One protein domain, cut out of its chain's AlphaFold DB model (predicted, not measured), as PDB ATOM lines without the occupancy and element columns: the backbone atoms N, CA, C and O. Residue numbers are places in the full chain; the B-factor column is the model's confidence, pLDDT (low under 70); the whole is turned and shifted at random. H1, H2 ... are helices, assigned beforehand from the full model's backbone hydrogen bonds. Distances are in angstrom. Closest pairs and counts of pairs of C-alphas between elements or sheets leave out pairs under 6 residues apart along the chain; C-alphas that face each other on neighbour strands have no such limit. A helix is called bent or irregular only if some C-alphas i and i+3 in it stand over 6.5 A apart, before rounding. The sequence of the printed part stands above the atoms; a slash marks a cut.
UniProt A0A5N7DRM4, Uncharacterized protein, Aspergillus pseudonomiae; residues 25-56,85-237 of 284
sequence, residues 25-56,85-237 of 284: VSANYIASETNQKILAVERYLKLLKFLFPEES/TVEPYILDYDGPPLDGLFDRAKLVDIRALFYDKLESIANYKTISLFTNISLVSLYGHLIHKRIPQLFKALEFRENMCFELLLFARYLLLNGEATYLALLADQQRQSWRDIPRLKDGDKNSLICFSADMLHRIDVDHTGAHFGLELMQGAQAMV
ATOM      1  N   VAL A  25     117.013  76.266  80.818       36.97
ATOM      2  CA  VAL A  25     115.570  76.266  80.627       36.97
ATOM      3  C   VAL A  25     115.330  77.152  79.408       36.97
ATOM      4  O   VAL A  25     114.936  78.306  79.520       36.97
ATOM      5  N   SER A  26     115.681  76.640  78.227       34.97
ATOM      6  CA  SER A  26     115.206  77.164  76.958       34.97
ATOM      7  C   SER A  26     113.887  76.475  76.668       34.97
ATOM      8  O   SER A  26     113.770  75.251  76.782       34.97
ATOM      9  N   ALA A  27     112.887  77.257  76.271       34.97
ATOM     10  CA  ALA A  27     111.751  76.707  75.565       34.97
ATOM     11  C   ALA A  27     112.360  76.096  74.322       34.97
ATOM     12  O   ALA A  27     112.644  76.815  73.381       34.97
ATOM     13  N   ASN A  28     112.604  74.793  74.283       37.78
ATOM     14  CA  ASN A  28     112.762  74.129  72.998       37.78
ATOM     15  C   ASN A  28     111.353  74.037  72.405       37.78
ATOM     16  O   ASN A  28     110.795  72.961  72.217       37.78
ATOM     17  N   TYR A  29     110.759  75.218  72.206       37.53
ATOM     18  CA  TYR A  29     109.688  75.449  71.282       37.53
ATOM     19  C   TYR A  29     110.200  74.877  69.978       37.53
ATOM     20  O   TYR A  29     111.343  75.170  69.618       37.53
ATOM     21  N   ILE A  30     109.411  73.950  69.422       42.41
ATOM     22  CA  ILE A  30     109.532  73.318  68.104       42.41
ATOM     23  C   ILE A  30     110.747  73.878  67.400       42.41
ATOM     24  O   ILE A  30     110.659  75.039  67.013       42.41
ATOM     25  N   ALA A  31     111.847  73.106  67.318       41.28
ATOM     26  CA  ALA A  31     113.048  73.492  66.583       41.28
ATOM     27  C   ALA A  31     112.595  74.343  65.411       41.28
ATOM     28  O   ALA A  31     111.944  73.789  64.522       41.28
ATOM     29  N   SER A  32     112.771  75.670  65.525       48.53
ATOM     30  CA  SER A  32     112.164  76.593  64.574       48.53
ATOM     31  C   SER A  32     112.507  76.007  63.225       48.53
ATOM     32  O   SER A  32     113.690  75.670  63.038       48.53
ATOM     33  N   GLU A  33     111.541  75.791  62.329       58.22
ATOM     34  CA  GLU A  33     111.944  75.425  60.975       58.22
ATOM     35  C   GLU A  33     113.032  76.426  60.610       58.22
ATOM     36  O   GLU A  33     112.831  77.619  60.824       58.22
ATOM     37  N   THR A  34     114.228  75.972  60.226       61.94
ATOM     38  CA  THR A  34     115.406  76.844  60.070       61.94
ATOM     39  C   THR A  34     115.064  78.115  59.272       61.94
ATOM     40  O   THR A  34     115.588  79.195  59.532       61.94
ATOM     41  N   ASN A  35     114.063  77.988  58.401       75.44
ATOM     42  CA  ASN A  35     113.311  79.023  57.704       75.44
ATOM     43  C   ASN A  35     112.811  80.208  58.559       75.44
ATOM     44  O   ASN A  35     112.939  81.337  58.107       75.44
ATOM     45  N   GLN A  36     112.247  80.018  59.756       79.06
ATOM     46  CA  GLN A  36     111.724  81.107  60.593       79.06
ATOM     47  C   GLN A  36     112.821  81.936  61.249       79.06
ATOM     48  O   GLN A  36     112.750  83.163  61.225       79.06
ATOM     49  N   LYS A  37     113.867  81.289  61.773       85.44
ATOM     50  CA  LYS A  37     115.044  82.012  62.276       85.44
ATOM     51  C   LYS A  37     115.721  82.786  61.153       85.44
ATOM     52  O   LYS A  37     116.028  83.961  61.334       85.44
ATOM     53  N   ILE A  38     115.875  82.172  59.976       88.81
ATOM     54  CA  ILE A  38     116.375  82.867  58.781       88.81
ATOM     55  C   ILE A  38     115.471  84.054  58.437       88.81
ATOM     56  O   ILE A  38     115.970  85.166  58.294       88.81
ATOM     57  N   LEU A  39     114.152  83.857  58.379       89.75
ATOM     58  CA  LEU A  39     113.192  84.919  58.085       89.75
ATOM     59  C   LEU A  39     113.321  86.081  59.077       89.75
ATOM     60  O   LEU A  39     113.397  87.232  58.651       89.75
ATOM     61  N   ALA A  40     113.372  85.799  60.379       90.81
ATOM     62  CA  ALA A  40     113.513  86.812  61.419       90.81
ATOM     63  C   ALA A  40     114.834  87.583  61.289       90.81
ATOM     64  O   ALA A  40     114.826  88.812  61.340       90.81
ATOM     65  N   VAL A  41     115.947  86.890  61.025       91.56
ATOM     66  CA  VAL A  41     117.257  87.517  60.783       91.56
ATOM     67  C   VAL A  41     117.233  88.385  59.524       91.56
ATOM     68  O   VAL A  41     117.676  89.531  59.560       91.56
ATOM     69  N   GLU A  42     116.674  87.902  58.416       90.94
ATOM     70  CA  GLU A  42     116.542  88.685  57.184       90.94
ATOM     71  C   GLU A  42     115.695  89.944  57.393       90.94
ATOM     72  O   GLU A  42     116.003  91.010  56.853       90.94
ATOM     73  N   ARG A  43     114.615  89.835  58.175       90.75
ATOM     74  CA  ARG A  43     113.760  90.972  58.532       90.75
ATOM     75  C   ARG A  43     114.501  91.962  59.419       90.75
ATOM     76  O   ARG A  43     114.484  93.156  59.124       90.75
ATOM     77  N   TYR A  44     115.219  91.469  60.420       91.25
ATOM     78  CA  TYR A  44     116.066  92.288  61.274       91.25
ATOM     79  C   TYR A  44     117.110  93.069  60.473       91.25
ATOM     80  O   TYR A  44     117.177  94.291  60.586       91.25
ATOM     81  N   LEU A  45     117.863  92.405  59.591       90.94
ATOM     82  CA  LEU A  45     118.898  93.056  58.782       90.94
ATOM     83  C   LEU A  45     118.328  94.139  57.853       90.94
ATOM     84  O   LEU A  45     118.969  95.169  57.643       90.94
ATOM     85  N   LYS A  46     117.109  93.952  57.328       89.00
ATOM     86  CA  LYS A  46     116.411  94.978  56.532       89.00
ATOM     87  C   LYS A  46     116.007  96.194  57.368       89.00
ATOM     88  O   LYS A  46     116.046  97.314  56.855       89.00
ATOM     89  N   LEU A  47     115.625  95.982  58.628       88.94
ATOM     90  CA  LEU A  47     115.148  97.043  59.514       88.94
ATOM     91  C   LEU A  47     116.247  97.761  60.287       88.94
ATOM     92  O   LEU A  47     116.047  98.915  60.648       88.94
ATOM     93  N   LEU A  48     117.393  97.119  60.515       89.94
ATOM     94  CA  LEU A  48     118.437  97.566  61.439       89.94
ATOM     95  C   LEU A  48     118.759  99.065  61.335       89.94
ATOM     96  O   LEU A  48     118.762  99.773  62.339       89.94
ATOM     97  N   LYS A  49     118.935  99.579  60.112       87.56
ATOM     98  CA  LYS A  49     119.254 100.996  59.862       87.56
ATOM     99  C   LYS A  49     118.191 101.992  60.356       87.56
ATOM    100  O   LYS A  49     118.514 103.150  60.603       87.56
ATOM    101  N   PHE A  50     116.937 101.560  60.477       88.38
ATOM    102  CA  PHE A  50     115.815 102.376  60.946       88.38
ATOM    103  C   PHE A  50     115.614 102.292  62.461       88.38
ATOM    104  O   PHE A  50     114.959 103.166  63.023       88.38
ATOM    105  N   LEU A  51     116.172 101.262  63.109       89.50
ATOM    106  CA  LEU A  51     116.002 101.017  64.542       89.50
ATOM    107  C   LEU A  51     117.013 101.784  65.401       89.50
ATOM    108  O   LEU A  51     116.799 101.922  66.600       89.50
ATOM    109  N   PHE A  52     118.112 102.274  64.819       87.38
ATOM    110  CA  PHE A  52     119.133 102.987  65.585       87.38
ATOM    111  C   PHE A  52     118.598 104.290  66.205       87.38
ATOM    112  O   PHE A  52     117.849 105.015  65.532       87.38
ATOM    113  N   PRO A  53     119.028 104.617  67.442       85.38
ATOM    114  CA  PRO A  53     118.682 105.874  68.102       85.38
ATOM    115  C   PRO A  53     119.323 107.079  67.392       85.38
ATOM    116  O   PRO A  53     120.049 106.926  66.409       85.38
ATOM    117  N   GLU A  54     119.073 108.294  67.878       81.81
ATOM    118  CA  GLU A  54     119.763 109.504  67.403       81.81
ATOM    119  C   GLU A  54     121.289 109.366  67.544       81.81
ATOM    120  O   GLU A  54     121.767 108.762  68.503       81.81
ATOM    121  N   GLU A  55     122.066 109.961  66.631       78.19
ATOM    122  CA  GLU A  55     123.540 109.861  66.629       78.19
ATOM    123  C   GLU A  55     124.171 110.266  67.968       78.19
ATOM    124  O   GLU A  55     125.138 109.649  68.408       78.19
ATOM    125  N   SER A  56     123.577 111.233  68.677       75.06
ATOM    126  CA  SER A  56     124.039 111.658  70.003       75.06
ATOM    127  C   SER A  56     123.980 110.564  71.076       75.06
ATOM    128  O   SER A  56     124.581 110.736  72.130       75.06
ATOM    129  N   THR A  85     124.620 101.330  85.716       47.75
ATOM    130  CA  THR A  85     123.365 100.659  85.351       47.75
ATOM    131  C   THR A  85     122.340 101.724  84.936       47.75
ATOM    132  O   THR A  85     122.066 102.642  85.713       47.75
ATOM    133  N   VAL A  86     121.811 101.626  83.707       53.56
ATOM    134  CA  VAL A  86     120.882 102.608  83.097       53.56
ATOM    135  C   VAL A  86     119.689 102.902  84.012       53.56
ATOM    136  O   VAL A  86     119.239 104.039  84.107       53.56
ATOM    137  N   GLU A  87     119.235 101.880  84.730       57.50
ATOM    138  CA  GLU A  87     118.409 102.011  85.918       57.50
ATOM    139  C   GLU A  87     119.121 101.246  87.039       57.50
ATOM    140  O   GLU A  87     119.487 100.086  86.837       57.50
ATOM    141  N   PRO A  88     119.398 101.868  88.188       55.81
ATOM    142  CA  PRO A  88     120.047 101.178  89.271       55.81
ATOM    143  C   PRO A  88     119.163 100.036  89.756       55.81
ATOM    144  O   PRO A  88     118.048 100.279  90.212       55.81
ATOM    145  N   TYR A  89     119.718  98.823  89.814       54.06
ATOM    146  CA  TYR A  89     119.168  97.704  90.597       54.06
ATOM    147  C   TYR A  89     119.098  98.017  92.113       54.06
ATOM    148  O   TYR A  89     118.912  97.133  92.937       54.06
ATOM    149  N   ILE A  90     119.225  99.290  92.518       48.09
ATOM    150  CA  ILE A  90     119.280  99.776  93.903       48.09
ATOM    151  C   ILE A  90     118.043  99.372  94.712       48.09
ATOM    152  O   ILE A  90     118.117  99.356  95.938       48.09
ATOM    153  N   LEU A  91     116.912  99.066  94.072       56.69
ATOM    154  CA  LEU A  91     115.665  98.822  94.795       56.69
ATOM    155  C   LEU A  91     115.121  97.403  94.686       56.69
ATOM    156  O   LEU A  91     114.187  97.130  95.440       56.69
ATOM    157  N   ASP A  92     115.663  96.549  93.796       56.06
ATOM    158  CA  ASP A  92     115.156  95.189  93.500       56.06
ATOM    159  C   ASP A  92     113.628  95.098  93.657       56.06
ATOM    160  O   ASP A  92     113.075  94.209  94.315       56.06
ATOM    161  N   TYR A  93     112.930  96.128  93.165       65.88
ATOM    162  CA  TYR A  93     111.554  96.339  93.570       65.88
ATOM    163  C   TYR A  93     110.682  95.435  92.705       65.88
ATOM    164  O   TYR A  93     110.582  95.594  91.494       65.88
ATOM    165  N   ASP A  94     110.060  94.455  93.346       65.25
ATOM    166  CA  ASP A  94     109.118  93.536  92.712       65.25
ATOM    167  C   ASP A  94     107.717  94.164  92.743       65.25
ATOM    168  O   ASP A  94     106.858  93.823  93.563       65.25
ATOM    169  N   GLY A  95     107.541  95.216  91.941       70.75
ATOM    170  CA  GLY A  95     106.327  96.024  91.866       70.75
ATOM    171  C   GLY A  95     105.850  96.235  90.434       70.75
ATOM    172  O   GLY A  95     106.619  96.017  89.499       70.75
ATOM    173  N   PRO A  96     104.593  96.673  90.234       77.94
ATOM    174  CA  PRO A  96     104.137  97.038  88.901       77.94
ATOM    175  C   PRO A  96     105.007  98.176  88.338       77.94
ATOM    176  O   PRO A  96     105.363  99.087  89.098       77.94
ATOM    177  N   PRO A  97     105.340  98.140  87.035       73.44
ATOM    178  CA  PRO A  97     106.060  99.229  86.392       73.44
ATOM    179  C   PRO A  97     105.216 100.508  86.402       73.44
ATOM    180  O   PRO A  97     103.987 100.465  86.478       73.44
ATOM    181  N   LEU A  98     105.886 101.658  86.336       78.38
ATOM    182  CA  LEU A  98     105.224 102.933  86.072       78.38
ATOM    183  C   LEU A  98     104.897 103.034  84.578       78.38
ATOM    184  O   LEU A  98     105.709 102.630  83.753       78.38
ATOM    185  N   ASP A  99     103.743 103.615  84.242       74.88
ATOM    186  CA  ASP A  99     103.311 103.792  82.845       74.88
ATOM    187  C   ASP A  99     104.220 104.765  82.062       74.88
ATOM    188  O   ASP A  99     104.237 104.757  80.831       74.88
ATOM    189  N   GLY A 100     105.000 105.595  82.762       77.88
ATOM    190  CA  GLY A 100     105.945 106.524  82.159       77.88
ATOM    191  C   GLY A 100     107.058 106.977  83.102       77.88
ATOM    192  O   GLY A 100     106.935 106.961  84.329       77.88
ATOM    193  N   LEU A 101     108.150 107.472  82.512       75.94
ATOM    194  CA  LEU A 101     109.387 107.866  83.210       75.94
ATOM    195  C   LEU A 101     109.217 109.005  84.238       75.94
ATOM    196  O   LEU A 101     110.082 109.200  85.096       75.94
ATOM    197  N   PHE A 102     108.122 109.768  84.165       80.88
ATOM    198  CA  PHE A 102     107.790 110.839  85.117       80.88
ATOM    199  C   PHE A 102     106.590 110.529  86.004       80.88
ATOM    200  O   PHE A 102     106.230 111.353  86.857       80.88
ATOM    201  N   ASP A 103     105.969 109.369  85.824       84.00
ATOM    202  CA  ASP A 103     104.791 109.033  86.592       84.00
ATOM    203  C   ASP A 103     105.136 108.826  88.058       84.00
ATOM    204  O   ASP A 103     106.277 108.580  88.464       84.00
ATOM    205  N   ARG A 104     104.119 109.020  88.890       84.25
ATOM    206  CA  ARG A 104     104.239 108.914  90.337       84.25
ATOM    207  C   ARG A 104     103.314 107.826  90.823       84.25
ATOM    208  O   ARG A 104     102.144 107.787  90.447       84.25
ATOM    209  N   ALA A 105     103.834 107.021  91.740       82.56
ATOM    210  CA  ALA A 105     103.030 106.094  92.512       82.56
ATOM    211  C   ALA A 105     101.834 106.813  93.141       82.56
ATOM    212  O   ALA A 105     101.980 107.854  93.790       82.56
ATOM    213  N   LYS A 106     100.654 106.212  93.016       86.44
ATOM    214  CA  LYS A 106      99.485 106.596  93.801       86.44
ATOM    215  C   LYS A 106      99.285 105.555  94.887       86.44
ATOM    216  O   LYS A 106      99.170 104.363  94.621       86.44
ATOM    217  N   LEU A 107      99.222 106.019  96.133       85.81
ATOM    218  CA  LEU A 107      99.080 105.140  97.293       85.81
ATOM    219  C   LEU A 107      97.802 104.285  97.225       85.81
ATOM    220  O   LEU A 107      97.808 103.145  97.674       85.81
ATOM    221  N   VAL A 108      96.721 104.829  96.650       86.00
ATOM    222  CA  VAL A 108      95.449 104.116  96.434       86.00
ATOM    223  C   VAL A 108      95.635 102.907  95.521       86.00
ATOM    224  O   VAL A 108      95.207 101.813  95.885       86.00
ATOM    225  N   ASP A 109      96.318 103.090  94.394       86.88
ATOM    226  CA  ASP A 109      96.525 102.038  93.396       86.88
ATOM    227  C   ASP A 109      97.386 100.912  93.985       86.88
ATOM    228  O   ASP A 109      97.071  99.733  93.847       86.88
ATOM    229  N   ILE A 110      98.415 101.271  94.759       86.38
ATOM    230  CA  ILE A 110      99.273 100.304  95.454       86.38
ATOM    231  C   ILE A 110      98.514  99.575  96.565       86.38
ATOM    232  O   ILE A 110      98.663  98.364  96.724       86.38
ATOM    233  N   ARG A 111      97.675 100.280  97.334       87.56
ATOM    234  CA  ARG A 111      96.875  99.659  98.401       87.56
ATOM    235  C   ARG A 111      95.907  98.618  97.840       87.56
ATOM    236  O   ARG A 111      95.675  97.600  98.492       87.56
ATOM    237  N   ALA A 112      95.379  98.847  96.638       88.81
ATOM    238  CA  ALA A 112      94.492  97.904  95.964       88.81
ATOM    239  C   ALA A 112      95.165  96.546  95.683       88.81
ATOM    240  O   ALA A 112      94.473  95.533  95.665       88.81
ATOM    241  N   LEU A 113      96.499  96.487  95.563       87.12
ATOM    242  CA  LEU A 113      97.249  95.239  95.347       87.12
ATOM    243  C   LEU A 113      97.246  94.295  96.561       87.12
ATOM    244  O   LEU A 113      97.575  93.120  96.426       87.12
ATOM    245  N   PHE A 114      96.888  94.792  97.749       90.19
ATOM    246  CA  PHE A 114      96.937  94.035  99.005       90.19
ATOM    247  C   PHE A 114      95.567  93.920  99.685       90.19
ATOM    248  O   PHE A 114      95.496  93.753 100.904       90.19
ATOM    249  N   TYR A 115      94.479  94.017  98.911       88.62
ATOM    250  CA  TYR A 115      93.102  93.972  99.423       88.62
ATOM    251  C   TYR A 115      92.768  92.673 100.181       88.62
ATOM    252  O   TYR A 115      91.871  92.659 101.020       88.62
ATOM    253  N   ASP A 116      93.484  91.587  99.886       90.62
ATOM    254  CA  ASP A 116      93.305  90.251 100.456       90.62
ATOM    255  C   ASP A 116      94.114  90.025 101.748       90.62
ATOM    256  O   ASP A 116      94.037  88.953 102.355       90.62
ATOM    257  N   LYS A 117      94.928  91.002 102.172       88.38
ATOM    258  CA  LYS A 117      95.795  90.889 103.352       88.38
ATOM    259  C   LYS A 117      95.161  91.533 104.582       88.38
ATOM    260  O   LYS A 117      94.384  92.477 104.496       88.38
ATOM    261  N   LEU A 118      95.573  91.052 105.757       91.12
ATOM    262  CA  LEU A 118      95.284  91.724 107.026       91.12
ATOM    263  C   LEU A 118      95.770  93.176 106.974       91.12
ATOM    264  O   LEU A 118      96.861  93.441 106.473       91.12
ATOM    265  N   GLU A 119      94.992  94.099 107.539       90.00
ATOM    266  CA  GLU A 119      95.220  95.544 107.407       90.00
ATOM    267  C   GLU A 119      96.631  95.986 107.833       90.00
ATOM    268  O   GLU A 119      97.256  96.801 107.156       90.00
ATOM    269  N   SER A 120      97.183  95.405 108.901       88.06
ATOM    270  CA  SER A 120      98.550  95.699 109.352       88.06
ATOM    271  C   SER A 120      99.616  95.301 108.322       88.06
ATOM    272  O   SER A 120     100.551  96.061 108.070       88.06
ATOM    273  N   ILE A 121      99.453  94.138 107.683       89.75
ATOM    274  CA  ILE A 121     100.348  93.631 106.635       89.75
ATOM    275  C   ILE A 121     100.172  94.448 105.354       89.75
ATOM    276  O   ILE A 121     101.161  94.825 104.725       89.75
ATOM    277  N   ALA A 122      98.923  94.739 104.983       89.88
ATOM    278  CA  ALA A 122      98.592  95.551 103.821       89.88
ATOM    279  C   ALA A 122      99.215  96.947 103.934       89.88
ATOM    280  O   ALA A 122      99.864  97.394 102.994       89.88
ATOM    281  N   ASN A 123      99.100  97.604 105.093       90.50
ATOM    282  CA  ASN A 123      99.676  98.930 105.327       90.50
ATOM    283  C   ASN A 123     101.204  98.919 105.223       90.50
ATOM    284  O   ASN A 123     101.767  99.750 104.512       90.50
ATOM    285  N   TYR A 124     101.876  97.961 105.871       90.88
ATOM    286  CA  TYR A 124     103.334  97.834 105.785       90.88
ATOM    287  C   TYR A 124     103.807  97.629 104.337       90.88
ATOM    288  O   TYR A 124     104.666  98.371 103.857       90.88
ATOM    289  N   LYS A 125     103.206  96.672 103.615       89.38
ATOM    290  CA  LYS A 125     103.554  96.389 102.213       89.38
ATOM    291  C   LYS A 125     103.252  97.564 101.289       89.38
ATOM    292  O   LYS A 125     104.068  97.879 100.431       89.38
ATOM    293  N   THR A 126     102.121  98.236 101.499       90.50
ATOM    294  CA  THR A 126     101.730  99.420 100.724       90.50
ATOM    295  C   THR A 126     102.754 100.535 100.888       90.50
ATOM    296  O   THR A 126     103.203 101.086  99.891       90.50
ATOM    297  N   ILE A 127     103.150 100.853 102.125       90.81
ATOM    298  CA  ILE A 127     104.132 101.911 102.393       90.81
ATOM    299  C   ILE A 127     105.484 101.542 101.786       90.81
ATOM    300  O   ILE A 127     106.063 102.356 101.074       90.81
ATOM    301  N   SER A 128     105.959 100.315 102.012       89.12
ATOM    302  CA  SER A 128     107.240  99.856 101.468       89.12
ATOM    303  C   SER A 128     107.270  99.931  99.939       89.12
ATOM    304  O   SER A 128     108.212 100.489  99.376       89.12
ATOM    305  N   LEU A 129     106.234  99.425  99.263       88.31
ATOM    306  CA  LEU A 129     106.160  99.443  97.804       88.31
ATOM    307  C   LEU A 129     105.999 100.872  97.260       88.31
ATOM    308  O   LEU A 129     106.658 101.242  96.292       88.31
ATOM    309  N   PHE A 130     105.191 101.706  97.919       90.19
ATOM    310  CA  PHE A 130     105.051 103.120  97.573       90.19
ATOM    311  C   PHE A 130     106.379 103.870  97.678       90.19
ATOM    312  O   PHE A 130     106.707 104.650  96.783       90.19
ATOM    313  N   THR A 131     107.158 103.630  98.735       88.94
ATOM    314  CA  THR A 131     108.489 104.221  98.894       88.94
ATOM    315  C   THR A 131     109.415 103.789  97.762       88.94
ATOM    316  O   THR A 131     110.030 104.656  97.146       88.94
ATOM    317  N   ASN A 132     109.463 102.497  97.431       85.06
ATOM    318  CA  ASN A 132     110.320 101.995  96.356       85.06
ATOM    319  C   ASN A 132     109.962 102.625  95.002       85.06
ATOM    320  O   ASN A 132     110.824 103.218  94.359       85.06
ATOM    321  N   ILE A 133     108.687 102.610  94.607       85.19
ATOM    322  CA  ILE A 133     108.258 103.208  93.332       85.19
ATOM    323  C   ILE A 133     108.496 104.732  93.328       85.19
ATOM    324  O   ILE A 133     108.890 105.312  92.316       85.19
ATOM    325  N   SER A 134     108.319 105.402  94.471       87.50
ATOM    326  CA  SER A 134     108.622 106.835  94.595       87.50
ATOM    327  C   SER A 134     110.110 107.138  94.408       87.50
ATOM    328  O   SER A 134     110.448 108.173  93.834       87.50
ATOM    329  N   LEU A 135     111.002 106.255  94.866       86.25
ATOM    330  CA  LEU A 135     112.445 106.395  94.668       86.25
ATOM    331  C   LEU A 135     112.838 106.198  93.198       86.25
ATOM    332  O   LEU A 135     113.649 106.974  92.697       86.25
ATOM    333  N   VAL A 136     112.219 105.246  92.492       81.62
ATOM    334  CA  VAL A 136     112.397 105.061  91.037       81.62
ATOM    335  C   VAL A 136     111.958 106.310  90.274       81.62
ATOM    336  O   VAL A 136     112.722 106.874  89.493       81.62
ATOM    337  N   SER A 137     110.758 106.817  90.572       85.62
ATOM    338  CA  SER A 137     110.253 108.058  89.975       85.62
ATOM    339  C   SER A 137     111.197 109.234  90.250       85.62
ATOM    340  O   SER A 137     111.542 109.996  89.342       85.62
ATOM    341  N   LEU A 138     111.683 109.377  91.489       87.19
ATOM    342  CA  LEU A 138     112.646 110.417  91.853       87.19
ATOM    343  C   LEU A 138     113.965 110.277  91.083       87.19
ATOM    344  O   LEU A 138     114.512 111.291  90.646       87.19
ATOM    345  N   TYR A 139     114.463 109.052  90.905       84.12
ATOM    346  CA  TYR A 139     115.650 108.776  90.103       84.12
ATOM    347  C   TYR A 139     115.456 109.253  88.659       84.12
ATOM    348  O   TYR A 139     116.265 110.052  88.185       84.12
ATOM    349  N   GLY A 140     114.344 108.891  88.008       83.56
ATOM    350  CA  GLY A 140     114.009 109.370  86.660       83.56
ATOM    351  C   GLY A 140     114.013 110.901  86.560       83.56
ATOM    352  O   GLY A 140     114.662 111.480  85.685       83.56
ATOM    353  N   HIS A 141     113.400 111.587  87.533       88.44
ATOM    354  CA  HIS A 141     113.409 113.054  87.602       88.44
ATOM    355  C   HIS A 141     114.814 113.645  87.818       88.44
ATOM    356  O   HIS A 141     115.124 114.719  87.291       88.44
ATOM    357  N   LEU A 142     115.658 112.992  88.620       88.38
ATOM    358  CA  LEU A 142     117.024 113.434  88.889       88.38
ATOM    359  C   LEU A 142     117.895 113.281  87.642       88.38
ATOM    360  O   LEU A 142     118.598 114.229  87.289       88.38
ATOM    361  N   ILE A 143     117.807 112.140  86.957       85.38
ATOM    362  CA  ILE A 143     118.525 111.882  85.707       85.38
ATOM    363  C   ILE A 143     118.092 112.868  84.626       85.38
ATOM    364  O   ILE A 143     118.956 113.503  84.026       85.38
ATOM    365  N   HIS A 144     116.788 113.116  84.466       88.31
ATOM    366  CA  HIS A 144     116.290 114.140  83.546       88.31
ATOM    367  C   HIS A 144     116.935 115.515  83.784       88.31
ATOM    368  O   HIS A 144     117.354 116.187  82.843       88.31
ATOM    369  N   LYS A 145     117.064 115.934  85.052       90.12
ATOM    370  CA  LYS A 145     117.632 117.246  85.404       90.12
ATOM    371  C   LYS A 145     119.156 117.312  85.337       90.12
ATOM    372  O   LYS A 145     119.695 118.389  85.099       90.12
ATOM    373  N   ARG A 146     119.853 116.219  85.654       88.25
ATOM    374  CA  ARG A 146     121.312 116.214  85.872       88.25
ATOM    375  C   ARG A 146     122.092 115.612  84.712       88.25
ATOM    376  O   ARG A 146     123.200 116.067  84.455       88.25
ATOM    377  N   ILE A 147     121.530 114.616  84.031       85.81
ATOM    378  CA  ILE A 147     122.185 113.864  82.957       85.81
ATOM    379  C   ILE A 147     121.196 113.684  81.786       85.81
ATOM    380  O   ILE A 147     120.736 112.570  81.525       85.81
ATOM    381  N   PRO A 148     120.859 114.759  81.042       85.56
ATOM    382  CA  PRO A 148     119.844 114.701  79.984       85.56
ATOM    383  C   PRO A 148     120.139 113.675  78.883       85.56
ATOM    384  O   PRO A 148     119.220 113.138  78.276       85.56
ATOM    385  N   GLN A 149     121.417 113.376  78.624       82.19
ATOM    386  CA  GLN A 149     121.816 112.348  77.656       82.19
ATOM    387  C   GLN A 149     121.443 110.932  78.115       82.19
ATOM    388  O   GLN A 149     120.950 110.146  77.313       82.19
ATOM    389  N   LEU A 150     121.627 110.620  79.401       80.62
ATOM    390  CA  LEU A 150     121.191 109.343  79.964       80.62
ATOM    391  C   LEU A 150     119.662 109.261  79.987       80.62
ATOM    392  O   LEU A 150     119.101 108.218  79.670       80.62
ATOM    393  N   PHE A 151     118.987 110.372  80.290       85.19
ATOM    394  CA  PHE A 151     117.527 110.423  80.241       85.19
ATOM    395  C   PHE A 151     116.981 110.124  78.842       85.19
ATOM    396  O   PHE A 151     116.094 109.299  78.687       85.19
ATOM    397  N   LYS A 152     117.583 110.714  77.812       85.62
ATOM    398  CA  LYS A 152     117.274 110.417  76.412       85.62
ATOM    399  C   LYS A 152     117.433 108.931  76.060       85.62
ATOM    400  O   LYS A 152     116.631 108.383  75.309       85.62
ATOM    401  N   ALA A 153     118.453 108.268  76.607       83.44
ATOM    402  CA  ALA A 153     118.624 106.828  76.438       83.44
ATOM    403  C   ALA A 153     117.526 106.028  77.162       83.44
ATOM    404  O   ALA A 153     117.056 105.037  76.612       83.44
ATOM    405  N   LEU A 154     117.081 106.469  78.347       83.31
ATOM    406  CA  LEU A 154     115.921 105.897  79.042       83.31
ATOM    407  C   LEU A 154     114.638 106.051  78.218       83.31
ATOM    408  O   LEU A 154     113.939 105.068  78.014       83.31
ATOM    409  N   GLU A 155     114.375 107.234  77.659       86.31
ATOM    410  CA  GLU A 155     113.236 107.459  76.755       86.31
ATOM    411  C   GLU A 155     113.297 106.548  75.526       86.31
ATOM    412  O   GLU A 155     112.279 106.030  75.076       86.31
ATOM    413  N   PHE A 156     114.495 106.309  74.984       87.12
ATOM    414  CA  PHE A 156     114.654 105.379  73.875       87.12
ATOM    415  C   PHE A 156     114.301 103.936  74.261       87.12
ATOM    416  O   PHE A 156     113.771 103.221  73.412       87.12
ATOM    417  N   ARG A 157     114.542 103.510  75.512       85.00
ATOM    418  CA  ARG A 157     114.206 102.154  75.985       85.00
ATOM    419  C   ARG A 157     112.708 101.865  75.993       85.00
ATOM    420  O   ARG A 157     112.340 100.720  75.762       85.00
ATOM    421  N   GLU A 158     111.880 102.887  76.184       85.19
ATOM    422  CA  GLU A 158     110.413 102.783  76.151       85.19
ATOM    423  C   GLU A 158     109.852 102.659  74.719       85.19
ATOM    424  O   GLU A 158     108.661 102.428  74.525       85.19
ATOM    425  N   ASN A 159     110.692 102.812  73.687       88.81
ATOM    426  CA  ASN A 159     110.249 102.799  72.294       88.81
ATOM    427  C   ASN A 159     110.350 101.413  71.642       88.81
ATOM    428  O   ASN A 159     111.320 100.673  71.823       88.81
ATOM    429  N   MET A 160     109.431 101.146  70.710       90.31
ATOM    430  CA  MET A 160     109.399  99.930  69.884       90.31
ATOM    431  C   MET A 160     110.717  99.656  69.132       90.31
ATOM    432  O   MET A 160     111.108  98.506  68.938       90.31
ATOM    433  N   CYS A 161     111.449 100.696  68.715       91.12
ATOM    434  CA  CYS A 161     112.767 100.521  68.094       91.12
ATOM    435  C   CYS A 161     113.764  99.822  69.030       91.12
ATOM    436  O   CYS A 161     114.500  98.938  68.585       91.12
ATOM    437  N   PHE A 162     113.785 100.199  70.313       88.56
ATOM    438  CA  PHE A 162     114.630  99.548  71.308       88.56
ATOM    439  C   PHE A 162     114.143  98.133  71.600       88.56
ATOM    440  O   PHE A 162     114.961  97.218  71.628       88.56
ATOM    441  N   GLU A 163     112.833  97.935  71.741       87.69
ATOM    442  CA  GLU A 163     112.240  96.613  71.952       87.69
ATOM    443  C   GLU A 163     112.636  95.632  70.833       87.69
ATOM    444  O   GLU A 163     113.138  94.538  71.099       87.69
ATOM    445  N   LEU A 164     112.546  96.051  69.567       90.50
ATOM    446  CA  LEU A 164     113.002  95.251  68.428       90.50
ATOM    447  C   LEU A 164     114.515  94.980  68.468       90.50
ATOM    448  O   LEU A 164     114.939  93.861  68.180       90.50
ATOM    449  N   LEU A 165     115.348  95.959  68.836       89.19
ATOM    450  CA  LEU A 165     116.792  95.738  69.009       89.19
ATOM    451  C   LEU A 165     117.095  94.762  70.154       89.19
ATOM    452  O   LEU A 165     118.024  93.959  70.043       89.19
ATOM    453  N   LEU A 166     116.321  94.813  71.237       84.62
ATOM    454  CA  LEU A 166     116.455  93.928  72.384       84.62
ATOM    455  C   LEU A 166     116.083  92.494  72.001       84.62
ATOM    456  O   LEU A 166     116.895  91.588  72.187       84.62
ATOM    457  N   PHE A 167     114.911  92.280  71.400       82.75
ATOM    458  CA  PHE A 167     114.478  90.946  70.972       82.75
ATOM    459  C   PHE A 167     115.337  90.372  69.845       82.75
ATOM    460  O   PHE A 167     115.522  89.154  69.786       82.75
ATOM    461  N   ALA A 168     115.954  91.220  69.014       85.50
ATOM    462  CA  ALA A 168     116.927  90.776  68.023       85.50
ATOM    463  C   ALA A 168     118.104  89.999  68.653       85.50
ATOM    464  O   ALA A 168     118.601  89.041  68.058       85.50
ATOM    465  N   ARG A 169     118.512  90.346  69.887       81.38
ATOM    466  CA  ARG A 169     119.566  89.625  70.632       81.38
ATOM    467  C   ARG A 169     119.175  88.183  70.960       81.38
ATOM    468  O   ARG A 169     120.043  87.327  71.096       81.38
ATOM    469  N   TYR A 170     117.876  87.905  71.051       77.19
ATOM    470  CA  TYR A 170     117.336  86.606  71.443       77.19
ATOM    471  C   TYR A 170     116.913  85.726  70.257       77.19
ATOM    472  O   TYR A 170     116.497  84.590  70.483       77.19
ATOM    473  N   LEU A 171     117.065  86.184  69.005       82.00
ATOM    474  CA  LEU A 171     116.640  85.449  67.798       82.00
ATOM    475  C   LEU A 171     117.238  84.045  67.669       82.00
ATOM    476  O   LEU A 171     116.597  83.139  67.146       82.00
ATOM    477  N   LEU A 172     118.482  83.849  68.117       68.12
ATOM    478  CA  LEU A 172     119.149  82.547  68.021       68.12
ATOM    479  C   LEU A 172     118.745  81.586  69.139       68.12
ATOM    480  O   LEU A 172     118.871  80.373  68.966       68.12
ATOM    481  N   LEU A 173     118.237  82.123  70.251       69.81
ATOM    482  CA  LEU A 173     117.688  81.343  71.347       69.81
ATOM    483  C   LEU A 173     116.258  80.945  70.977       69.81
ATOM    484  O   LEU A 173     116.104  79.925  70.310       69.81
ATOM    485  N   ASN A 174     115.263  81.765  71.335       67.69
ATOM    486  CA  ASN A 174     113.831  81.527  71.080       67.69
ATOM    487  C   ASN A 174     113.042  82.832  70.846       67.69
ATOM    488  O   ASN A 174     111.841  82.908  71.104       67.69
ATOM    489  N   GLY A 175     113.733  83.909  70.475       73.94
ATOM    490  CA  GLY A 175     113.130  85.229  70.304       73.94
ATOM    491  C   GLY A 175     112.442  85.420  68.955       73.94
ATOM    492  O   GLY A 175     111.775  86.431  68.775       73.94
ATOM    493  N   GLU A 176     112.593  84.499  68.000       86.94
ATOM    494  CA  GLU A 176     112.137  84.673  66.618       86.94
ATOM    495  C   GLU A 176     110.620  84.807  66.487       86.94
ATOM    496  O   GLU A 176     110.163  85.679  65.752       86.94
ATOM    497  N   ALA A 177     109.842  84.012  67.228       87.38
ATOM    498  CA  ALA A 177     108.383  84.071  67.173       87.38
ATOM    499  C   ALA A 177     107.870  85.410  67.719       87.38
ATOM    500  O   ALA A 177     107.068  86.082  67.075       87.38
ATOM    501  N   THR A 178     108.398  85.843  68.868       88.44
ATOM    502  CA  THR A 178     108.085  87.151  69.462       88.44
ATOM    503  C   THR A 178     108.544  88.297  68.570       88.44
ATOM    504  O   THR A 178     107.785  89.226  68.326       88.44
ATOM    505  N   TYR A 179     109.753  88.220  68.015       91.31
ATOM    506  CA  TYR A 179     110.274  89.247  67.120       91.31
ATOM    507  C   TYR A 179     109.406  89.401  65.866       91.31
ATOM    508  O   TYR A 179     109.041  90.514  65.494       91.31
ATOM    509  N   LEU A 180     109.030  88.291  65.224       92.38
ATOM    510  CA  LEU A 180     108.146  88.316  64.061       92.38
ATOM    511  C   LEU A 180     106.739  88.813  64.413       92.38
ATOM    512  O   LEU A 180     106.155  89.532  63.603       92.38
ATOM    513  N   ALA A 181     106.218  88.494  65.602       92.12
ATOM    514  CA  ALA A 181     104.938  89.015  66.085       92.12
ATOM    515  C   ALA A 181     104.970  90.536  66.282       92.12
ATOM    516  O   ALA A 181     104.101  91.228  65.758       92.12
ATOM    517  N   LEU A 182     106.023  91.071  66.906       92.50
ATOM    518  CA  LEU A 182     106.216  92.519  67.035       92.50
ATOM    519  C   LEU A 182     106.259  93.203  65.661       92.50
ATOM    520  O   LEU A 182     105.632  94.241  65.452       92.50
ATOM    521  N   LEU A 183     106.941  92.602  64.680       92.69
ATOM    522  CA  LEU A 183     106.939  93.119  63.309       92.69
ATOM    523  C   LEU A 183     105.565  93.026  62.632       92.69
ATOM    524  O   LEU A 183     105.193  93.933  61.885       92.69
ATOM    525  N   ALA A 184     104.820  91.947  62.863       92.75
ATOM    526  CA  ALA A 184     103.462  91.781  62.356       92.75
ATOM    527  C   ALA A 184     102.522  92.853  62.930       92.75
ATOM    528  O   ALA A 184     101.759  93.464  62.178       92.75
ATOM    529  N   ASP A 185     102.633  93.149  64.224       93.06
ATOM    530  CA  ASP A 185     101.871  94.209  64.881       93.06
ATOM    531  C   ASP A 185     102.240  95.587  64.350       93.06
ATOM    532  O   ASP A 185     101.353  96.367  63.999       93.06
ATOM    533  N   GLN A 186     103.532  95.861  64.163       91.44
ATOM    534  CA  GLN A 186     103.966  97.097  63.520       91.44
ATOM    535  C   GLN A 186     103.410  97.222  62.101       91.44
ATOM    536  O   GLN A 186     102.876  98.274  61.748       91.44
ATOM    537  N   GLN A 187     103.416  96.154  61.300       90.50
ATOM    538  CA  GLN A 187     102.786  96.171  59.979       90.50
ATOM    539  C   GLN A 187     101.281  96.470  60.054       90.50
ATOM    540  O   GLN A 187     100.797  97.328  59.310       90.50
ATOM    541  N   ARG A 188     100.533  95.806  60.947       90.44
ATOM    542  CA  ARG A 188      99.088  96.047  61.161       90.44
ATOM    543  C   ARG A 188      98.812  97.497  61.549       90.44
ATOM    544  O   ARG A 188      97.826  98.088  61.118       90.44
ATOM    545  N   GLN A 189      99.721  98.091  62.313       90.19
ATOM    546  CA  GLN A 189      99.652  99.478  62.750       90.19
ATOM    547  C   GLN A 189     100.256 100.470  61.749       90.19
ATOM    548  O   GLN A 189     100.405 101.644  62.086       90.19
ATOM    549  N   SER A 190     100.564 100.037  60.520       87.75
ATOM    550  CA  SER A 190     101.168 100.871  59.469       87.75
ATOM    551  C   SER A 190     102.494 101.511  59.895       87.75
ATOM    552  O   SER A 190     102.768 102.673  59.580       87.75
ATOM    553  N   TRP A 191     103.301 100.747  60.633       88.00
ATOM    554  CA  TRP A 191     104.640 101.102  61.100       88.00
ATOM    555  C   TRP A 191     104.662 102.434  61.860       88.00
ATOM    556  O   TRP A 191     105.557 103.261  61.678       88.00
ATOM    557  N   ARG A 192     103.615 102.695  62.657       88.50
ATOM    558  CA  ARG A 192     103.436 103.970  63.364       88.50
ATOM    559  C   ARG A 192     104.569 104.272  64.339       88.50
ATOM    560  O   ARG A 192     104.979 105.431  64.377       88.50
ATOM    561  N   ASP A 193     105.115 103.247  64.985       88.38
ATOM    562  CA  ASP A 193     106.116 103.390  66.046       88.38
ATOM    563  C   ASP A 193     107.559 103.282  65.526       88.38
ATOM    564  O   ASP A 193     108.512 103.328  66.301       88.38
ATOM    565  N   ILE A 194     107.742 103.200  64.199       87.88
ATOM    566  CA  ILE A 194     109.052 103.262  63.534       87.88
ATOM    567  C   ILE A 194     109.038 104.405  62.501       87.88
ATOM    568  O   ILE A 194     108.961 104.159  61.292       87.88
ATOM    569  N   PRO A 195     109.114 105.679  62.935       81.12
ATOM    570  CA  PRO A 195     108.922 106.832  62.051       81.12
ATOM    571  C   PRO A 195     109.883 106.856  60.857       81.12
ATOM    572  O   PRO A 195     109.461 107.104  59.731       81.12
ATOM    573  N   ARG A 196     111.156 106.487  61.079       82.94
ATOM    574  CA  ARG A 196     112.211 106.470  60.047       82.94
ATOM    575  C   ARG A 196     111.916 105.516  58.886       82.94
ATOM    576  O   ARG A 196     112.523 105.642  57.826       82.94
ATOM    577  N   LEU A 197     111.007 104.560  59.075       79.88
ATOM    578  CA  LEU A 197     110.597 103.623  58.036       79.88
ATOM    579  C   LEU A 197     109.585 104.248  57.059       79.88
ATOM    580  O   LEU A 197     109.543 103.851  55.897       79.88
ATOM    581  N   LYS A 198     108.804 105.248  57.497       66.62
ATOM    582  CA  LYS A 198     107.813 105.951  56.658       66.62
ATOM    583  C   LYS A 198     108.454 106.875  55.623       66.62
ATOM    584  O   LYS A 198     107.887 107.053  54.547       66.62
ATOM    585  N   ASP A 199     109.630 107.406  55.941       61.88
ATOM    586  CA  ASP A 199     110.422 108.268  55.054       61.88
ATOM    587  C   ASP A 199     111.289 107.460  54.067       61.88
ATOM    588  O   ASP A 199     111.898 108.018  53.153       61.88
ATOM    589  N   GLY A 200     111.364 106.136  54.250       58.97
ATOM    590  CA  GLY A 200     112.122 105.220  53.403       58.97
ATOM    591  C   GLY A 200     111.401 104.842  52.104       58.97
ATOM    592  O   GLY A 200     110.187 104.978  51.963       58.97
ATOM    593  N   ASP A 201     112.165 104.317  51.143       57.09
ATOM    594  CA  ASP A 201     111.639 103.804  49.875       57.09
ATOM    595  C   ASP A 201     110.565 102.728  50.130       57.09
ATOM    596  O   ASP A 201     110.850 101.669  50.704       57.09
ATOM    597  N   LYS A 202     109.320 103.003  49.710       54.66
ATOM    598  CA  LYS A 202     108.127 102.165  49.953       54.66
ATOM    599  C   LYS A 202     108.294 100.723  49.462       54.66
ATOM    600  O   LYS A 202     107.635  99.825  49.977       54.66
ATOM    601  N   ASN A 203     109.202 100.490  48.516       51.38
ATOM    602  CA  ASN A 203     109.509  99.163  47.977       51.38
ATOM    603  C   ASN A 203     110.371  98.289  48.912       51.38
ATOM    604  O   ASN A 203     110.532  97.097  48.658       51.38
ATOM    605  N   SER A 204     110.924  98.857  49.990       56.91
ATOM    606  CA  SER A 204     111.773  98.159  50.970       56.91
ATOM    607  C   SER A 204     111.040  97.717  52.242       56.91
ATOM    608  O   SER A 204     111.635  97.062  53.103       56.91
ATOM    609  N   LEU A 205     109.749  98.046  52.357       67.12
ATOM    610  CA  LEU A 205     108.930  97.701  53.512       67.12
ATOM    611  C   LEU A 205     108.785  96.183  53.634       67.12
ATOM    612  O   LEU A 205     108.477  95.468  52.678       67.12
ATOM    613  N   ILE A 206     108.995  95.683  54.847       76.56
ATOM    614  CA  ILE A 206     108.628  94.314  55.186       76.56
ATOM    615  C   ILE A 206     107.111  94.217  55.058       76.56
ATOM    616  O   ILE A 206     106.380  95.008  55.645       76.56
ATOM    617  N   CYS A 207     106.652  93.267  54.248       85.06
ATOM    618  CA  CYS A 207     105.242  92.971  54.084       85.06
ATOM    619  C   CYS A 207     105.031  91.464  54.250       85.06
ATOM    620  O   CYS A 207     105.589  90.656  53.501       85.06
ATOM    621  N   PHE A 208     104.255  91.094  55.259       90.12
ATOM    622  CA  PHE A 208     103.751  89.755  55.498       90.12
ATOM    623  C   PHE A 208     102.400  89.594  54.799       90.12
ATOM    624  O   PHE A 208     101.537  90.469  54.897       90.12
ATOM    625  N   SER A 209     102.212  88.472  54.103       91.00
ATOM    626  CA  SER A 209     100.900  88.084  53.580       91.00
ATOM    627  C   SER A 209      99.943  87.734  54.725       91.00
ATOM    628  O   SER A 209     100.385  87.439  55.835       91.00
ATOM    629  N   ALA A 210      98.636  87.710  54.451       92.69
ATOM    630  CA  ALA A 210      97.626  87.309  55.436       92.69
ATOM    631  C   ALA A 210      97.906  85.913  56.026       92.69
ATOM    632  O   ALA A 210      97.845  85.733  57.239       92.69
ATOM    633  N   ASP A 211      98.313  84.959  55.184       91.69
ATOM    634  CA  ASP A 211      98.675  83.610  55.627       91.69
ATOM    635  C   ASP A 211      99.905  83.609  56.542       91.69
ATOM    636  O   ASP A 211      99.956  82.855  57.513       91.69
ATOM    637  N   MET A 212     100.906  84.452  56.253       90.88
ATOM    638  CA  MET A 212     102.081  84.574  57.116       90.88
ATOM    639  C   MET A 212     101.741  85.244  58.444       90.88
ATOM    640  O   MET A 212     102.220  84.775  59.467       90.88
ATOM    641  N   LEU A 213     100.899  86.280  58.445       92.69
ATOM    642  CA  LEU A 213     100.429  86.919  59.677       92.69
ATOM    643  C   LEU A 213      99.718  85.908  60.582       92.69
ATOM    644  O   LEU A 213     100.054  85.803  61.755       92.69
ATOM    645  N   HIS A 214      98.814  85.103  60.020       91.94
ATOM    646  CA  HIS A 214      98.138  84.052  60.776       91.94
ATOM    647  C   HIS A 214      99.126  83.020  61.346       91.94
ATOM    648  O   HIS A 214      98.983  82.593  62.489       91.94
ATOM    649  N   ARG A 215     100.134  82.596  60.570       89.69
ATOM    650  CA  ARG A 215     101.169  81.670  61.066       89.69
ATOM    651  C   ARG A 215     101.976  82.283  62.208       89.69
ATOM    652  O   ARG A 215     102.123  81.635  63.234       89.69
ATOM    653  N   ILE A 216     102.412  83.534  62.052       90.62
ATOM    654  CA  ILE A 216     103.131  84.276  63.094       90.62
ATOM    655  C   ILE A 216     102.306  84.332  64.384       90.62
ATOM    656  O   ILE A 216     102.850  84.069  65.451       90.62
ATOM    657  N   ASP A 217     101.001  84.607  64.302       90.44
ATOM    658  CA  ASP A 217     100.131  84.663  65.485       90.44
ATOM    659  C   ASP A 217     100.022  83.303  66.189       90.44
ATOM    660  O   ASP A 217     100.088  83.223  67.419       90.44
ATOM    661  N   VAL A 218      99.876  82.220  65.418       87.62
ATOM    662  CA  VAL A 218      99.844  80.849  65.949       87.62
ATOM    663  C   VAL A 218     101.170  80.494  66.621       87.62
ATOM    664  O   VAL A 218     101.166  79.983  67.742       87.62
ATOM    665  N   ASP A 219     102.294  80.794  65.974       85.94
ATOM    666  CA  ASP A 219     103.627  80.479  66.485       85.94
ATOM    667  C   ASP A 219     103.964  81.307  67.729       85.94
ATOM    668  O   ASP A 219     104.516  80.775  68.692       85.94
ATOM    669  N   HIS A 220     103.575  82.583  67.760       87.00
ATOM    670  CA  HIS A 220     103.756  83.458  68.915       87.00
ATOM    671  C   HIS A 220     102.901  83.027  70.110       87.00
ATOM    672  O   HIS A 220     103.420  82.902  71.220       87.00
ATOM    673  N   THR A 221     101.616  82.726  69.881       86.12
ATOM    674  CA  THR A 221     100.712  82.188  70.915       86.12
ATOM    675  C   THR A 221     101.265  80.885  71.472       86.12
ATOM    676  O   THR A 221     101.265  80.650  72.682       86.12
ATOM    677  N   GLY A 222     101.785  80.047  70.578       81.12
ATOM    678  CA  GLY A 222     102.520  78.870  70.957       81.12
ATOM    679  C   GLY A 222     103.688  79.219  71.882       81.12
ATOM    680  O   GLY A 222     103.731  78.732  73.017       81.12
ATOM    681  N   ALA A 223     104.642  80.015  71.401       80.81
ATOM    682  CA  ALA A 223     105.866  80.345  72.125       80.81
ATOM    683  C   ALA A 223     105.564  80.892  73.526       80.81
ATOM    684  O   ALA A 223     106.181  80.459  74.502       80.81
ATOM    685  N   HIS A 224     104.554  81.757  73.633       79.12
ATOM    686  CA  HIS A 224     104.055  82.278  74.899       79.12
ATOM    687  C   HIS A 224     103.575  81.164  75.839       79.12
ATOM    688  O   HIS A 224     104.051  81.063  76.967       79.12
ATOM    689  N   PHE A 225     102.725  80.255  75.354       79.44
ATOM    690  CA  PHE A 225     102.272  79.101  76.135       79.44
ATOM    691  C   PHE A 225     103.440  78.208  76.597       79.44
ATOM    692  O   PHE A 225     103.437  77.687  77.710       79.44
ATOM    693  N   GLY A 226     104.478  78.046  75.769       76.56
ATOM    694  CA  GLY A 226     105.697  77.329  76.159       76.56
ATOM    695  C   GLY A 226     106.443  77.993  77.314       76.56
ATOM    696  O   GLY A 226     106.884  77.305  78.236       76.56
ATOM    697  N   LEU A 227     106.553  79.323  77.281       75.81
ATOM    698  CA  LEU A 227     107.156  80.106  78.360       75.81
ATOM    699  C   LEU A 227     106.351  79.987  79.658       75.81
ATOM    700  O   LEU A 227     106.949  79.744  80.705       75.81
ATOM    701  N   GLU A 228     105.020  80.076  79.603       78.88
ATOM    702  CA  GLU A 228     104.154  79.894  80.779       78.88
ATOM    703  C   GLU A 228     104.321  78.501  81.402       78.88
ATOM    704  O   GLU A 228     104.468  78.362  82.620       78.88
ATOM    705  N   LEU A 229     104.362  77.453  80.571       78.56
ATOM    706  CA  LEU A 229     104.617  76.090  81.038       78.56
ATOM    707  C   LEU A 229     105.972  75.978  81.744       78.56
ATOM    708  O   LEU A 229     106.074  75.353  82.802       78.56
ATOM    709  N   MET A 230     107.014  76.600  81.193       74.69
ATOM    710  CA  MET A 230     108.340  76.592  81.808       74.69
ATOM    711  C   MET A 230     108.397  77.372  83.110       74.69
ATOM    712  O   MET A 230     109.019  76.896  84.056       74.69
ATOM    713  N   GLN A 231     107.747  78.531  83.188       74.88
ATOM    714  CA  GLN A 231     107.628  79.279  84.438       74.88
ATOM    715  C   GLN A 231     106.903  78.446  85.499       74.88
ATOM    716  O   GLN A 231     107.333  78.403  86.650       74.88
ATOM    717  N   GLY A 232     105.866  77.698  85.108       75.94
ATOM    718  CA  GLY A 232     105.210  76.722  85.977       75.94
ATOM    719  C   GLY A 232     106.166  75.633  86.473       75.94
ATOM    720  O   GLY A 232     106.218  75.360  87.672       75.94
ATOM    721  N   ALA A 233     106.972  75.050  85.582       75.06
ATOM    722  CA  ALA A 233     107.981  74.057  85.954       75.06
ATOM    723  C   ALA A 233     109.064  74.646  86.879       75.06
ATOM    724  O   ALA A 233     109.457  74.006  87.854       75.06
ATOM    725  N   GLN A 234     109.509  75.879  86.626       74.75
ATOM    726  CA  GLN A 234     110.443  76.600  87.491       74.75
ATOM    727  C   GLN A 234     109.832  76.940  88.851       74.75
ATOM    728  O   GLN A 234     110.532  76.920  89.850       74.75
ATOM    729  N   ALA A 235     108.534  77.223  88.938       77.12
ATOM    730  CA  ALA A 235     107.878  77.420  90.228       77.12
ATOM    731  C   ALA A 235     107.821  76.112  91.039       77.12
ATOM    732  O   ALA A 235     107.927  76.133  92.266       77.12
ATOM    733  N   MET A 236     107.688  74.969  90.358       75.06
ATOM    734  CA  MET A 236     107.708  73.642  90.981       75.06
ATOM    735  C   MET A 236     109.119  73.234  91.435       75.06
ATOM    736  O   MET A 236     109.294  72.706  92.537       75.06
ATOM    737  N   VAL A 237     110.143  73.497  90.619       72.12
ATOM    738  CA  VAL A 237     111.550  73.327  91.003       72.12
ATOM    739  C   VAL A 237     111.958  74.534  91.846       72.12
ATOM    740  O   VAL A 237     112.289  75.571  91.305       72.12
TER     741      VAL A 237
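This is residues 25 to 56 and 85 to 237 of the 284 residues of an uncharacterized protein of Aspergillus pseudonomiae (UniProt A0A5N7DRM4). Two lobes with an open gap between them are joined at one end by H4: one lobe is the long helix H3 with short H2 packed on its first half and the unnamed residues 85 to 106 looping beside it, the other a cluster of H1, H5 and H6. Long H8 crosses H6 with its first half and runs on beyond the cluster; small H7 sits near the end of H1. The printed part has 185 residues, with eight named helices, H1 to H8 in chain order, and no named strand: all helix. It is loose, with a radius of gyration of the C-alphas of 20.2 A and spans of 59 by 45 by 26 A.

Begin with H3, residues 119 to 146. Its residues 122 to 130 alone touch H2, residues 107 to 112, at a steep tilt of 46 degrees, opposite ways; look at the closest C-alphas, of Arg 111 and Thr 126, 5.4 A apart. Its residues 140 to 144 alone touch H4, residues 148 to 157, closest at C-alphas His 144 and Phe 151, 5.1 A. H4 is close but not clearly touching H5, residues 160 to 168; C-alphas Phe 156 and Phe 162 are closest, at 6.4 A. H5 and H6, residues 176 to 188, form a helical hairpin at a shallow tilt of 24 degrees, closest at C-alphas Phe 167 and Tyr 179, 5.9 A. H6 is the hub, touching three helices. It touches H1, residues 34 to 51, closest at C-alphas Ala 40 and Glu 176, 5.8 A, and H8, residues 210 to 236, closest at C-alphas Ala 177 and His 220, 5.0 A. H1 also touches H5, at 38 degrees, only just a steep tilt. H7, residues 195 to 198, is close but not clearly touching H1. The helix packing is mostly crossed, one of six tilts being shallow. Every O i to N i+4 pair is within hydrogen-bond range in H2, H3, H4, H5, H6 and H8; in H1 it is 12 of 14, and H7 is too short for one.

Find C-alpha 119 at (95.220, 95.544, 107.407); from there H3 runs 39.6 A to C-alpha 146. H8 covers 39.4 A, ending at C-alpha 236, (107.708, 73.642, 90.981). H1 begins at C-alpha 34, (115.406, 76.844, 60.070), and covers 24.6 A; it is irregular, C-alphas 46 and 49 being 7.4 A apart, with a kink of 34 degrees near residue 45. H6 covers 18.2 A.

The C-alphas farthest apart are those of Ser 120 and Asn 203, 62.4 A. Residues 57 to 84 are not printed; C-alphas 56 and 85 are 18.9 A apart across this cut. The link H7 to H8 is long. Look for pLDDT under 70 at residues 25 to 34, 85 to 94, 172 to 174 and 198 to 205.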